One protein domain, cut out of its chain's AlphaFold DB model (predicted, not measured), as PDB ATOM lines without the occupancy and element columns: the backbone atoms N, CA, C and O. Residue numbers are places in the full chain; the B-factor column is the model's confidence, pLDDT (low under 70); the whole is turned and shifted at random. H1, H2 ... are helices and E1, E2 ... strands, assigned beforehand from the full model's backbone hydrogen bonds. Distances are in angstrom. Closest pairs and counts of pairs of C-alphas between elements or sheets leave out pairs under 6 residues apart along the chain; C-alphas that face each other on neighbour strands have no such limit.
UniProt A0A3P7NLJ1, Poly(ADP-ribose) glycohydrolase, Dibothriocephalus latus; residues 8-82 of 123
ATOM      1  N   GLU A   8     -14.622  36.782  44.390       86.69
ATOM      2  CA  GLU A   8     -15.251  35.884  45.363       86.69
ATOM      3  C   GLU A   8     -14.663  36.083  46.763       86.69
ATOM      4  O   GLU A   8     -15.407  36.282  47.720       86.69
ATOM      5  N   GLU A   9     -13.337  36.085  46.906       89.00
ATOM      6  CA  GLU A   9     -12.711  36.225  48.219       89.00
ATOM      7  C   GLU A   9     -12.938  37.611  48.815       89.00
ATOM      8  O   GLU A   9     -13.219  37.713  50.004       89.00
ATOM      9  N   ILE A  10     -12.881  38.672  48.001       91.94
ATOM     10  CA  ILE A  10     -13.220  40.027  48.452       91.94
ATOM     11  C   ILE A  10     -14.657  40.057  48.972       91.94
ATOM     12  O   ILE A  10     -14.905  40.594  50.050       91.94
ATOM     13  N   LEU A  11     -15.597  39.464  48.230       90.69
ATOM     14  CA  LEU A  11     -17.005  39.438  48.603       90.69
ATOM     15  C   LEU A  11     -17.230  38.679  49.923       90.69
ATOM     16  O   LEU A  11     -17.925  39.180  50.804       90.69
ATOM     17  N   LEU A  12     -16.580  37.524  50.091       89.94
ATOM     18  CA  LEU A  12     -16.613  36.741  51.330       89.94
ATOM     19  C   LEU A  12     -15.965  37.479  52.512       89.94
ATOM     20  O   LEU A  12     -16.413  37.327  53.645       89.94
ATOM     21  N   CYS A  13     -14.935  38.291  52.266       91.44
ATOM     22  CA  CYS A  13     -14.291  39.097  53.302       91.44
ATOM     23  C   CYS A  13     -15.170  40.260  53.775       91.44
ATOM     24  O   CYS A  13     -15.201  40.550  54.968       91.44
ATOM     25  N   ILE A  14     -15.867  40.949  52.865       93.69
ATOM     26  CA  ILE A  14     -16.678  42.125  53.228       93.69
ATOM     27  C   ILE A  14     -18.082  41.768  53.722       93.69
ATOM     28  O   ILE A  14     -18.712  42.602  54.372       93.69
ATOM     29  N   ALA A  15     -18.570  40.567  53.405       93.38
ATOM     30  CA  ALA A  15     -19.881  40.048  53.785       93.38
ATOM     31  C   ALA A  15     -19.744  38.587  54.276       93.38
ATOM     32  O   ALA A  15     -20.049  37.650  53.534       93.38
ATOM     33  N   PRO A  16     -19.270  38.367  55.520       90.88
ATOM     34  CA  PRO A  16     -18.963  37.038  56.055       90.88
ATOM     35  C   PRO A  16     -20.166  36.086  56.125       90.88
ATOM     36  O   PRO A  16     -19.978  34.875  56.131       90.88
ATOM     37  N   GLU A  17     -21.402  36.586  56.111       90.94
ATOM     38  CA  GLU A  17     -22.608  35.746  56.021       90.94
ATOM     39  C   GLU A  17     -22.623  34.878  54.750       90.94
ATOM     40  O   GLU A  17     -23.103  33.744  54.761       90.94
ATOM     41  N   LEU A  18     -22.007  35.356  53.664       89.12
ATOM     42  CA  LEU A  18     -21.863  34.598  52.419       89.12
ATOM     43  C   LEU A  18     -20.919  33.396  52.571       89.12
ATOM     44  O   LEU A  18     -21.071  32.397  51.863       89.12
ATOM     45  N   LEU A  19     -19.969  33.457  53.511       86.00
ATOM     46  CA  LEU A  19     -19.068  32.342  53.808       86.00
ATOM     47  C   LEU A  19     -19.832  31.160  54.394       86.00
ATOM     48  O   LEU A  19     -19.547  30.019  54.040       86.00
ATOM     49  N   VAL A  20     -20.832  31.435  55.234       84.56
ATOM     50  CA  VAL A  20     -21.711  30.400  55.783       84.56
ATOM     51  C   VAL A  20     -22.454  29.699  54.650       84.56
ATOM     52  O   VAL A  20     -22.450  28.476  54.601       84.56
ATOM     53  N   GLY A  21     -22.991  30.452  53.684       78.62
ATOM     54  CA  GLY A  21     -23.598  29.876  52.481       78.62
ATOM     55  C   GLY A  21     -22.635  28.943  51.743       78.62
ATOM     56  O   GLY A  21     -22.976  27.798  51.467       78.62
ATOM     57  N   ARG A  22     -21.395  29.385  51.508       77.94
ATOM     58  CA  ARG A  22     -20.372  28.574  50.831       77.94
ATOM     59  C   ARG A  22     -20.050  27.265  51.559       77.94
ATOM     60  O   ARG A  22     -19.800  26.271  50.889       77.94
ATOM     61  N   LEU A  23     -20.061  27.243  52.894       79.88
ATOM     62  CA  LEU A  23     -19.774  26.024  53.664       79.88
ATOM     63  C   LEU A  23     -20.770  24.891  53.383       79.88
ATOM     64  O   LEU A  23     -20.394  23.724  53.463       79.88
ATOM     65  N   PHE A  24     -22.015  25.224  53.043       76.06
ATOM     66  CA  PHE A  24     -23.076  24.246  52.799       76.06
ATOM     67  C   PHE A  24     -23.322  23.956  51.312       76.06
ATOM     68  O   PHE A  24     -24.121  23.079  50.987       76.06
ATOM     69  N   LEU A  25     -22.646  24.662  50.404       74.81
ATOM     70  CA  LEU A  25     -22.838  24.509  48.964       74.81
ATOM     71  C   LEU A  25     -21.783  23.575  48.369       74.81
ATOM     72  O   LEU A  25     -20.580  23.808  48.480       74.81
ATOM     73  N   GLN A  26     -22.248  22.523  47.696       74.94
ATOM     74  CA  GLN A  26     -21.402  21.697  46.836       74.94
ATOM     75  C   GLN A  26     -21.097  22.421  45.513       74.94
ATOM     76  O   GLN A  26     -21.629  23.496  45.233       74.94
ATOM     77  N   ALA A  27     -20.214  21.841  44.693       80.62
ATOM     78  CA  ALA A  27     -19.907  22.383  43.373       80.62
ATOM     79  C   ALA A  27     -21.182  22.481  42.517       80.62
ATOM     80  O   ALA A  27     -21.857  21.480  42.289       80.62
ATOM     81  N   LEU A  28     -21.478  23.691  42.042       84.12
ATOM     82  CA  LEU A  28     -22.664  23.994  41.247       84.12
ATOM     83  C   LEU A  28     -22.660  23.225  39.921       84.12
ATOM     84  O   LEU A  28     -21.707  23.301  39.137       84.12
ATOM     85  N   LEU A  29     -23.765  22.549  39.611       84.19
ATOM     86  CA  LEU A  29     -23.965  21.938  38.301       84.19
ATOM     87  C   LEU A  29     -24.210  23.013  37.219       84.19
ATOM     88  O   LEU A  29     -24.596  24.148  37.513       84.19
ATOM     89  N   PRO A  30     -24.053  22.695  35.917       80.62
ATOM     90  CA  PRO A  30     -24.232  23.673  34.834       80.62
ATOM     91  C   PRO A  30     -25.622  24.329  34.745       80.62
ATOM     92  O   PRO A  30     -25.780  25.309  34.022       80.62
ATOM     93  N   HIS A  31     -26.622  23.766  35.421       81.25
ATOM     94  CA  HIS A  31     -28.011  24.229  35.443       81.25
ATOM     95  C   HIS A  31     -28.444  24.740  36.825       81.25
ATOM     96  O   HIS A  31     -29.626  24.986  37.035       81.25
ATOM     97  N   GLU A  32     -27.503  24.906  37.751       83.50
ATOM     98  CA  GLU A  32     -27.767  25.407  39.096       83.50
ATOM     99  C   GLU A  32     -27.195  26.810  39.270       83.50
ATOM    100  O   GLU A  32     -26.167  27.163  38.692       83.50
ATOM    101  N   ALA A  33     -27.850  27.615  40.089       86.88
ATOM    102  CA  ALA A  33     -27.347  28.892  40.567       86.88
ATOM    103  C   ALA A  33     -27.833  29.070  42.003       86.88
ATOM    104  O   ALA A  33     -28.857  28.500  42.386       86.88
ATOM    105  N   VAL A  34     -27.113  29.856  42.796       86.81
ATOM    106  CA  VAL A  34     -27.504  30.127  44.182       86.81
ATOM    107  C   VAL A  34     -27.851  31.598  44.335       86.81
ATOM    108  O   VAL A  34     -27.121  32.474  43.874       86.81
ATOM    109  N   LEU A  35     -28.968  31.853  45.009       88.44
ATOM    110  CA  LEU A  35     -29.412  33.183  45.403       88.44
ATOM    111  C   LEU A  35     -29.354  33.282  46.922       88.44
ATOM    112  O   LEU A  35     -30.008  32.514  47.627       88.44
ATOM    113  N   ILE A  36     -28.573  34.234  47.420       88.19
ATOM    114  CA  ILE A  36     -28.446  34.519  48.846       88.19
ATOM    115  C   ILE A  36     -29.123  35.856  49.113       88.19
ATOM    116  O   ILE A  36     -28.695  36.899  48.617       88.19
ATOM    117  N   PHE A  37     -30.197  35.819  49.893       89.88
ATOM    118  CA  PHE A  37     -31.005  36.986  50.224       89.88
ATOM    119  C   PHE A  37     -30.561  37.580  51.557       89.88
ATOM    120  O   PHE A  37     -30.372  36.853  52.529       89.88
ATOM    121  N   GLY A  38     -30.454  38.905  51.614       90.75
ATOM    122  CA  GLY A  38     -30.297  39.634  52.870       90.75
ATOM    123  C   GLY A  38     -28.894  39.699  53.451       90.75
ATOM    124  O   GLY A  38     -28.760  40.239  54.542       90.75
ATOM    125  N   ALA A  39     -27.876  39.203  52.742       91.56
ATOM    126  CA  ALA A  39     -26.507  39.193  53.245       91.56
ATOM    127  C   ALA A  39     -25.965  40.614  53.481       91.56
ATOM    128  O   ALA A  39     -25.817  41.414  52.539       91.56
ATOM    129  N   GLU A  40     -25.635  40.913  54.734       92.38
ATOM    130  CA  GLU A  40     -25.108  42.210  55.148       92.38
ATOM    131  C   GLU A  40     -23.632  42.350  54.765       92.38
ATOM    132  O   GLU A  40     -22.808  41.449  54.952       92.38
ATOM    133  N   ARG A  41     -23.282  43.510  54.207       93.19
ATOM    134  CA  ARG A  41     -21.887  43.926  54.105       93.19
ATOM    135  C   ARG A  41     -21.493  44.643  55.393       93.19
ATOM    136  O   ARG A  41     -22.197  45.534  55.839       93.19
ATOM    137  N   TYR A  42     -20.317  44.319  55.914       94.31
ATOM    138  CA  TYR A  42     -19.793  44.881  57.162       94.31
ATOM    139  C   TYR A  42     -18.551  45.747  56.960       94.31
ATOM    140  O   TYR A  42     -18.198  46.541  57.824       94.31
ATOM    141  N   SER A  43     -17.844  45.598  55.836       95.12
ATOM    142  CA  SER A  43     -16.556  46.268  55.622       95.12
ATOM    143  C   SER A  43     -16.462  47.013  54.297       95.12
ATOM    144  O   SER A  43     -16.811  46.506  53.224       95.12
ATOM    145  N   ASN A  44     -15.918  48.224  54.362       94.94
ATOM    146  CA  ASN A  44     -15.414  48.953  53.213       94.94
ATOM    147  C   ASN A  44     -14.054  48.404  52.784       94.94
ATOM    148  O   ASN A  44     -13.294  47.873  53.593       94.94
ATOM    149  N   TYR A  45     -13.748  48.518  51.493       95.19
ATOM    150  CA  TYR A  45     -12.453  48.105  50.969       95.19
ATOM    151  C   TYR A  45     -12.003  49.001  49.820       95.19
ATOM    152  O   TYR A  45     -12.812  49.663  49.171       95.19
ATOM    153  N   THR A  46     -10.700  48.993  49.578       94.56
ATOM    154  CA  THR A  46     -10.055  49.596  48.410       94.56
ATOM    155  C   THR A  46      -9.110  48.587  47.770       94.56
ATOM    156  O   THR A  46      -8.690  47.616  48.404       94.56
ATOM    157  N   GLY A  47      -8.766  48.827  46.508       92.25
ATOM    158  CA  GLY A  47      -7.876  47.952  45.755       92.25
ATOM    159  C   GLY A  47      -8.502  46.602  45.395       92.25
ATOM    160  O   GLY A  47      -9.687  46.355  45.603       92.25
ATOM    161  N   TYR A  48      -7.682  45.741  44.800       91.44
ATOM    162  CA  TYR A  48      -8.066  44.426  44.292       91.44
ATOM    163  C   TYR A  48      -6.845  43.506  44.320       91.44
ATOM    164  O   TYR A  48      -5.712  43.979  44.159       91.44
ATOM    165  N   SER A  49      -7.054  42.202  44.504       90.06
ATOM    166  CA  SER A  49      -5.979  41.214  44.590       90.06
ATOM    167  C   SER A  49      -4.907  41.616  45.609       90.06
ATOM    168  O   SER A  49      -5.214  41.874  46.770       90.06
ATOM    169  N   ARG A  50      -3.641  41.717  45.197       87.94
ATOM    170  CA  ARG A  50      -2.506  42.059  46.072       87.94
ATOM    171  C   ARG A  50      -2.621  43.424  46.753       87.94
ATOM    172  O   ARG A  50      -1.995  43.628  47.788       87.94
ATOM    173  N   ASN A  51      -3.408  44.341  46.192       90.50
ATOM    174  CA  ASN A  51      -3.578  45.690  46.730       90.50
ATOM    175  C   ASN A  51      -4.877  45.836  47.534       90.50
ATOM    176  O   ASN A  51      -5.227  46.959  47.897       90.50
ATOM    177  N   PHE A  52      -5.597  44.737  47.784       92.25
ATOM    178  CA  PHE A  52      -6.795  44.742  48.611       92.25
ATOM    179  C   PHE A  52      -6.479  45.239  50.022       92.25
ATOM    180  O   PHE A  52      -5.571  44.739  50.691       92.25
ATOM    181  N   LYS A  53      -7.246  46.228  50.478       93.62
ATOM    182  CA  LYS A  53      -7.129  46.805  51.814       93.62
ATOM    183  C   LYS A  53      -8.504  47.089  52.383       93.62
ATOM    184  O   LYS A  53      -9.339  47.706  51.721       93.62
ATOM    185  N   TRP A  54      -8.699  46.697  53.634       94.88
ATOM    186  CA  TRP A  54      -9.836  47.141  54.425       94.88
ATOM    187  C   TRP A  54      -9.811  48.667  54.575       94.88
ATOM    188  O   TRP A  54      -8.749  49.257  54.782       94.88
ATOM    189  N   ALA A  55     -10.972  49.301  54.432       96.00
ATOM    190  CA  ALA A  55     -11.113  50.753  54.350       96.00
ATOM    191  C   ALA A  55     -12.170  51.300  55.324       96.00
ATOM    192  O   ALA A  55     -12.809  52.310  55.041       96.00
ATOM    193  N   GLY A  56     -12.361  50.630  56.459       95.81
ATOM    194  CA  GLY A  56     -13.320  51.032  57.482       95.81
ATOM    195  C   GLY A  56     -14.556  50.145  57.543       95.81
ATOM    196  O   GLY A  56     -14.798  49.301  56.677       95.81
ATOM    197  N   ASP A  57     -15.368  50.380  58.566       95.75
ATOM    198  CA  ASP A  57     -16.667  49.735  58.701       95.75
ATOM    199  C   ASP A  57     -17.618  50.203  57.598       95.75
ATOM    200  O   ASP A  57     -17.576  51.348  57.131       95.75
ATOM    201  N   PHE A  58     -18.504  49.304  57.193       94.56
ATOM    202  CA  PHE A  58     -19.630  49.603  56.325       94.56
ATOM    203  C   PHE A  58     -20.918  49.321  57.089       94.56
ATOM    204  O   PHE A  58     -21.067  48.265  57.694       94.56
ATOM    205  N   ARG A  59     -21.845  50.279  57.061       92.69
ATOM    206  CA  ARG A  59     -23.171  50.145  57.668       92.69
ATOM    207  C   ARG A  59     -24.199  50.133  56.553       92.69
ATOM    208  O   ARG A  59     -24.522  51.193  56.025       92.69
ATOM    209  N   GLU A  60     -24.717  48.954  56.221       89.19
ATOM    210  CA  GLU A  60     -25.687  48.763  55.129       89.19
ATOM    211  C   GLU A  60     -26.920  49.677  55.295       89.19
ATOM    212  O   GLU A  60     -27.394  50.274  54.332       89.19
ATOM    213  N   ALA A  61     -27.344  49.919  56.542       88.12
ATOM    214  CA  ALA A  61     -28.423  50.849  56.889       88.12
ATOM    215  C   ALA A  61     -28.231  52.281  56.350       88.12
ATOM    216  O   ALA A  61     -29.202  52.995  56.117       88.12
ATOM    217  N   HIS A  62     -26.984  52.727  56.183       91.12
ATOM    218  CA  HIS A  62     -26.671  54.085  55.734       91.12
ATOM    219  C   HIS A  62     -26.695  54.224  54.203       91.12
ATOM    220  O   HIS A  62     -26.560  55.332  53.691       91.12
ATOM    221  N   CYS A  63     -26.862  53.124  53.468       82.19
ATOM    222  CA  CYS A  63     -26.812  53.098  52.006       82.19
ATOM    223  C   CYS A  63     -28.190  53.201  51.340       82.19
ATOM    224  O   CYS A  63     -28.291  53.096  50.121       82.19
ATOM    225  N   GLY A  64     -29.251  53.411  52.126       82.19
ATOM    226  CA  GLY A  64     -30.623  53.499  51.622       82.19
ATOM    227  C   GLY A  64     -31.262  52.143  51.308       82.19
ATOM    228  O   GLY A  64     -32.404  52.106  50.860       82.19
ATOM    229  N   THR A  65     -30.565  51.033  51.566       86.56
ATOM    230  CA  THR A  65     -31.151  49.691  51.508       86.56
ATOM    231  C   THR A  65     -32.140  49.526  52.654       86.56
ATOM    232  O   THR A  65     -31.816  49.780  53.814       86.56
ATOM    233  N   VAL A  66     -33.355  49.097  52.333       91.19
ATOM    234  CA  VAL A  66     -34.400  48.844  53.326       91.19
ATOM    235  C   VAL A  66     -34.396  47.381  53.751       91.19
ATOM    236  O   VAL A  66     -33.822  46.516  53.084       91.19
ATOM    237  N   ARG A  67     -35.024  47.103  54.895       90.75
ATOM    238  CA  ARG A  67     -35.308  45.731  55.310       90.75
ATOM    239  C   ARG A  67     -36.692  45.318  54.821       90.75
ATOM    240  O   ARG A  67     -37.628  46.115  54.853       90.75
ATOM    241  N   ASP A  68     -36.809  44.071  54.380       88.94
ATOM    242  CA  ASP A  68     -38.078  43.465  54.005       88.94
ATOM    243  C   ASP A  68     -38.949  43.167  55.242       88.94
ATOM    244  O   ASP A  68     -38.555  43.369  56.393       88.94
ATOM    245  N   LYS A  69     -40.156  42.638  55.013       89.56
ATOM    246  CA  LYS A  69     -41.094  42.267  56.090       89.56
ATOM    247  C   LYS A  69     -40.553  41.190  57.043       89.56
ATOM    248  O   LYS A  69     -41.102  41.020  58.124       89.56
ATOM    249  N   GLN A  70     -39.521  40.452  56.636       87.81
ATOM    250  CA  GLN A  70     -38.859  39.409  57.424       87.81
ATOM    251  C   GLN A  70     -37.610  39.949  58.138       87.81
ATOM    252  O   GLN A  70     -36.900  39.194  58.797       87.81
ATOM    253  N   GLY A  71     -37.330  41.251  58.020       87.19
ATOM    254  CA  GLY A  71     -36.183  41.901  58.637       87.19
ATOM    255  C   GLY A  71     -34.864  41.668  57.902       87.19
ATOM    256  O   GLY A  71     -33.816  41.985  58.457       87.19
ATOM    257  N   ARG A  72     -34.871  41.142  56.676       89.50
ATOM    258  CA  ARG A  72     -33.659  40.918  55.867       89.50
ATOM    259  C   ARG A  72     -33.375  42.141  55.007       89.50
ATOM    260  O   ARG A  72     -34.315  42.807  54.588       89.50
ATOM    261  N   TRP A  73     -32.113  42.427  54.696       92.06
ATOM    262  CA  TRP A  73     -31.799  43.477  53.722       92.06
ATOM    263  C   TRP A  73     -32.414  43.149  52.356       92.06
ATOM    264  O   TRP A  73     -32.319  42.011  51.896       92.06
ATOM    265  N   GLU A  74     -33.029  44.129  51.691       90.31
ATOM    266  CA  GLU A  74     -33.558  43.983  50.330       90.31
ATOM    267  C   GLU A  74     -32.404  43.958  49.316       90.31
ATOM    268  O   GLU A  74     -32.129  44.899  48.574       90.31
ATOM    269  N   LYS A  75     -31.650  42.866  49.368       88.81
ATOM    270  CA  LYS A  75     -30.409  42.648  48.641       88.81
ATOM    271  C   LYS A  75     -30.298  41.175  48.308       88.81
ATOM    272  O   LYS A  75     -30.569  40.313  49.144       88.81
ATOM    273  N   VAL A  76     -29.861  40.900  47.088       90.00
ATOM    274  CA  VAL A  76     -29.660  39.541  46.595       90.00
ATOM    275  C   VAL A  76     -28.250  39.434  46.053       90.00
ATOM    276  O   VAL A  76     -27.831  40.232  45.214       90.00
ATOM    277  N   VAL A  77     -27.511  38.455  46.558       89.38
ATOM    278  CA  VAL A  77     -26.218  38.055  46.017       89.38
ATOM    279  C   VAL A  77     -26.425  36.784  45.224       89.38
ATOM    280  O   VAL A  77     -26.937  35.789  45.734       89.38
ATOM    281  N   THR A  78     -25.991  36.822  43.977       89.62
ATOM    282  CA  THR A  78     -26.133  35.707  43.059       89.62
ATOM    283  C   THR A  78     -24.792  35.041  42.824       89.62
ATOM    284  O   THR A  78     -23.822  35.704  42.458       89.62
ATOM    285  N   VAL A  79     -24.747  33.724  43.001       87.50
ATOM    286  CA  VAL A  79     -23.543  32.914  42.830       87.50
ATOM    287  C   VAL A  79     -23.714  32.010  41.616       87.50
ATOM    288  O   VAL A  79     -24.610  31.164  41.559       87.50
ATOM    289  N   ILE A  80     -22.823  32.205  40.650       87.25
ATOM    290  CA  ILE A  80     -22.665  31.384  39.453       87.25
ATOM    291  C   ILE A  80     -21.183  31.080  39.266       87.25
ATOM    292  O   ILE A  80     -20.329  31.905  39.580       87.25
ATOM    293  N   ASP A  81     -20.880  29.908  38.726       86.75
ATOM    294  CA  ASP A  81     -19.531  29.533  38.321       86.75
ATOM    295  C   ASP A  81     -19.378  29.620  36.798       86.75
ATOM    296  O   ASP A  81     -20.289  29.263  36.043       86.75
ATOM    297  N   ALA A  82     -18.208  30.074  36.353       84.25
ATOM    298  CA  ALA A  82     -17.793  30.097  34.954       84.25
ATOM    299  C   ALA A  82     -16.847  28.925  34.660       84.25
ATOM    300  O   ALA A  82     -16.112  28.470  35.542       84.25
TER     301      ALA A  82
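What this domain is: This is residues 8 to 82 of the 123 residues of the protein "Poly(ADP-ribose) glycohydrolase" of Dibothriocephalus latus (UniProt A0A3P7NLJ1). Two small two-stranded sheets, the hairpin E2-E3 and the pair E1-E4, form two separate sides of a flat, open angle, with the short helices H1 and H2 toward its inside, H1 by the hairpin and H2 by E1. The short helix H3 follows the hairpin, and a long stretch with no named element, residues 64 to 75, leads from H3 back to E4. The printed part has 75 residues, with three named helices and four named strands in the order H1 H2 E1 E2 E3 H3 E4; both sheets, in the orders E2 - E3 and E1 - E4, are antiparallel. The class is mixed, helices and strands, with 36 residues, under half, in named elements. The whole is only just loose, close to compact, with a radius of gyration of the C-alphas of 13.7 A, and its C-alphas span 40 by 36 by 18 A.

How they stand to each other: E2, residues 43 to 46, and E3, residues 53 to 57, form an antiparallel hairpin at 145 degrees, with N 44 and O 56 2.8 A apart and N 55 and O 44 2.9 A apart, within hydrogen-bond range. H1, residues 8 to 14, comes closest to E2 at the C-alphas of Ile 14 and Ser 43, 4.8 A apart. H1 and E3 are near each other, with 5 pairs of C-alphas within 10 A. H1 and H2, residues 17 to 24, touch only at the corner by their link, and only just, with 3 pairs of C-alphas within 8 A; the closest are those of Leu 12 and Leu 19, 5.6 A apart. They run opposite ways at a steep tilt of 46 degrees. The closest C-alphas of H2 and E1, residues 34 to 37, are those of Leu 18 and Ile 36, 7.5 A apart. E1 and E4, residues 76 to 79, are antiparallel neighbours at 159 degrees, with N 36 and O 77 2.8 A apart, within hydrogen-bond range. H2 and E4 are only just apart, their closest C-alphas 8.5 A from each other. E1 and E4 are each apart from E2 and E3. H3, residues 60 to 63, touches no helix. In H1 every O i to N i+4 pair is within hydrogen-bond range, in H2 3 of 4 are, and H3 is too short for such a pair.

Where its parts are: E3 is 12.1 A long from first to last C-alpha, E2 10.3 A, and E1 and E4 9.8 A each. H2 measures 12.0 A, H1 10.1 A and H3 5.5 A. H1 begins at C-alpha 8 (-15.251, 35.884, 45.363), E3 begins at C-alpha 53 (-7.129, 46.805, 51.814), and E4 ends at C-alpha 79 (-23.543, 32.914, 42.830).

The domain as a whole: The two C-alphas farthest apart are those of Arg 50 and Lys 69, 39.9 A. The printed part has no cut. The link from H3 to E4, 12 residues, is long. The mean pLDDT of the printed part is 88.6, and no printed residue is under 70.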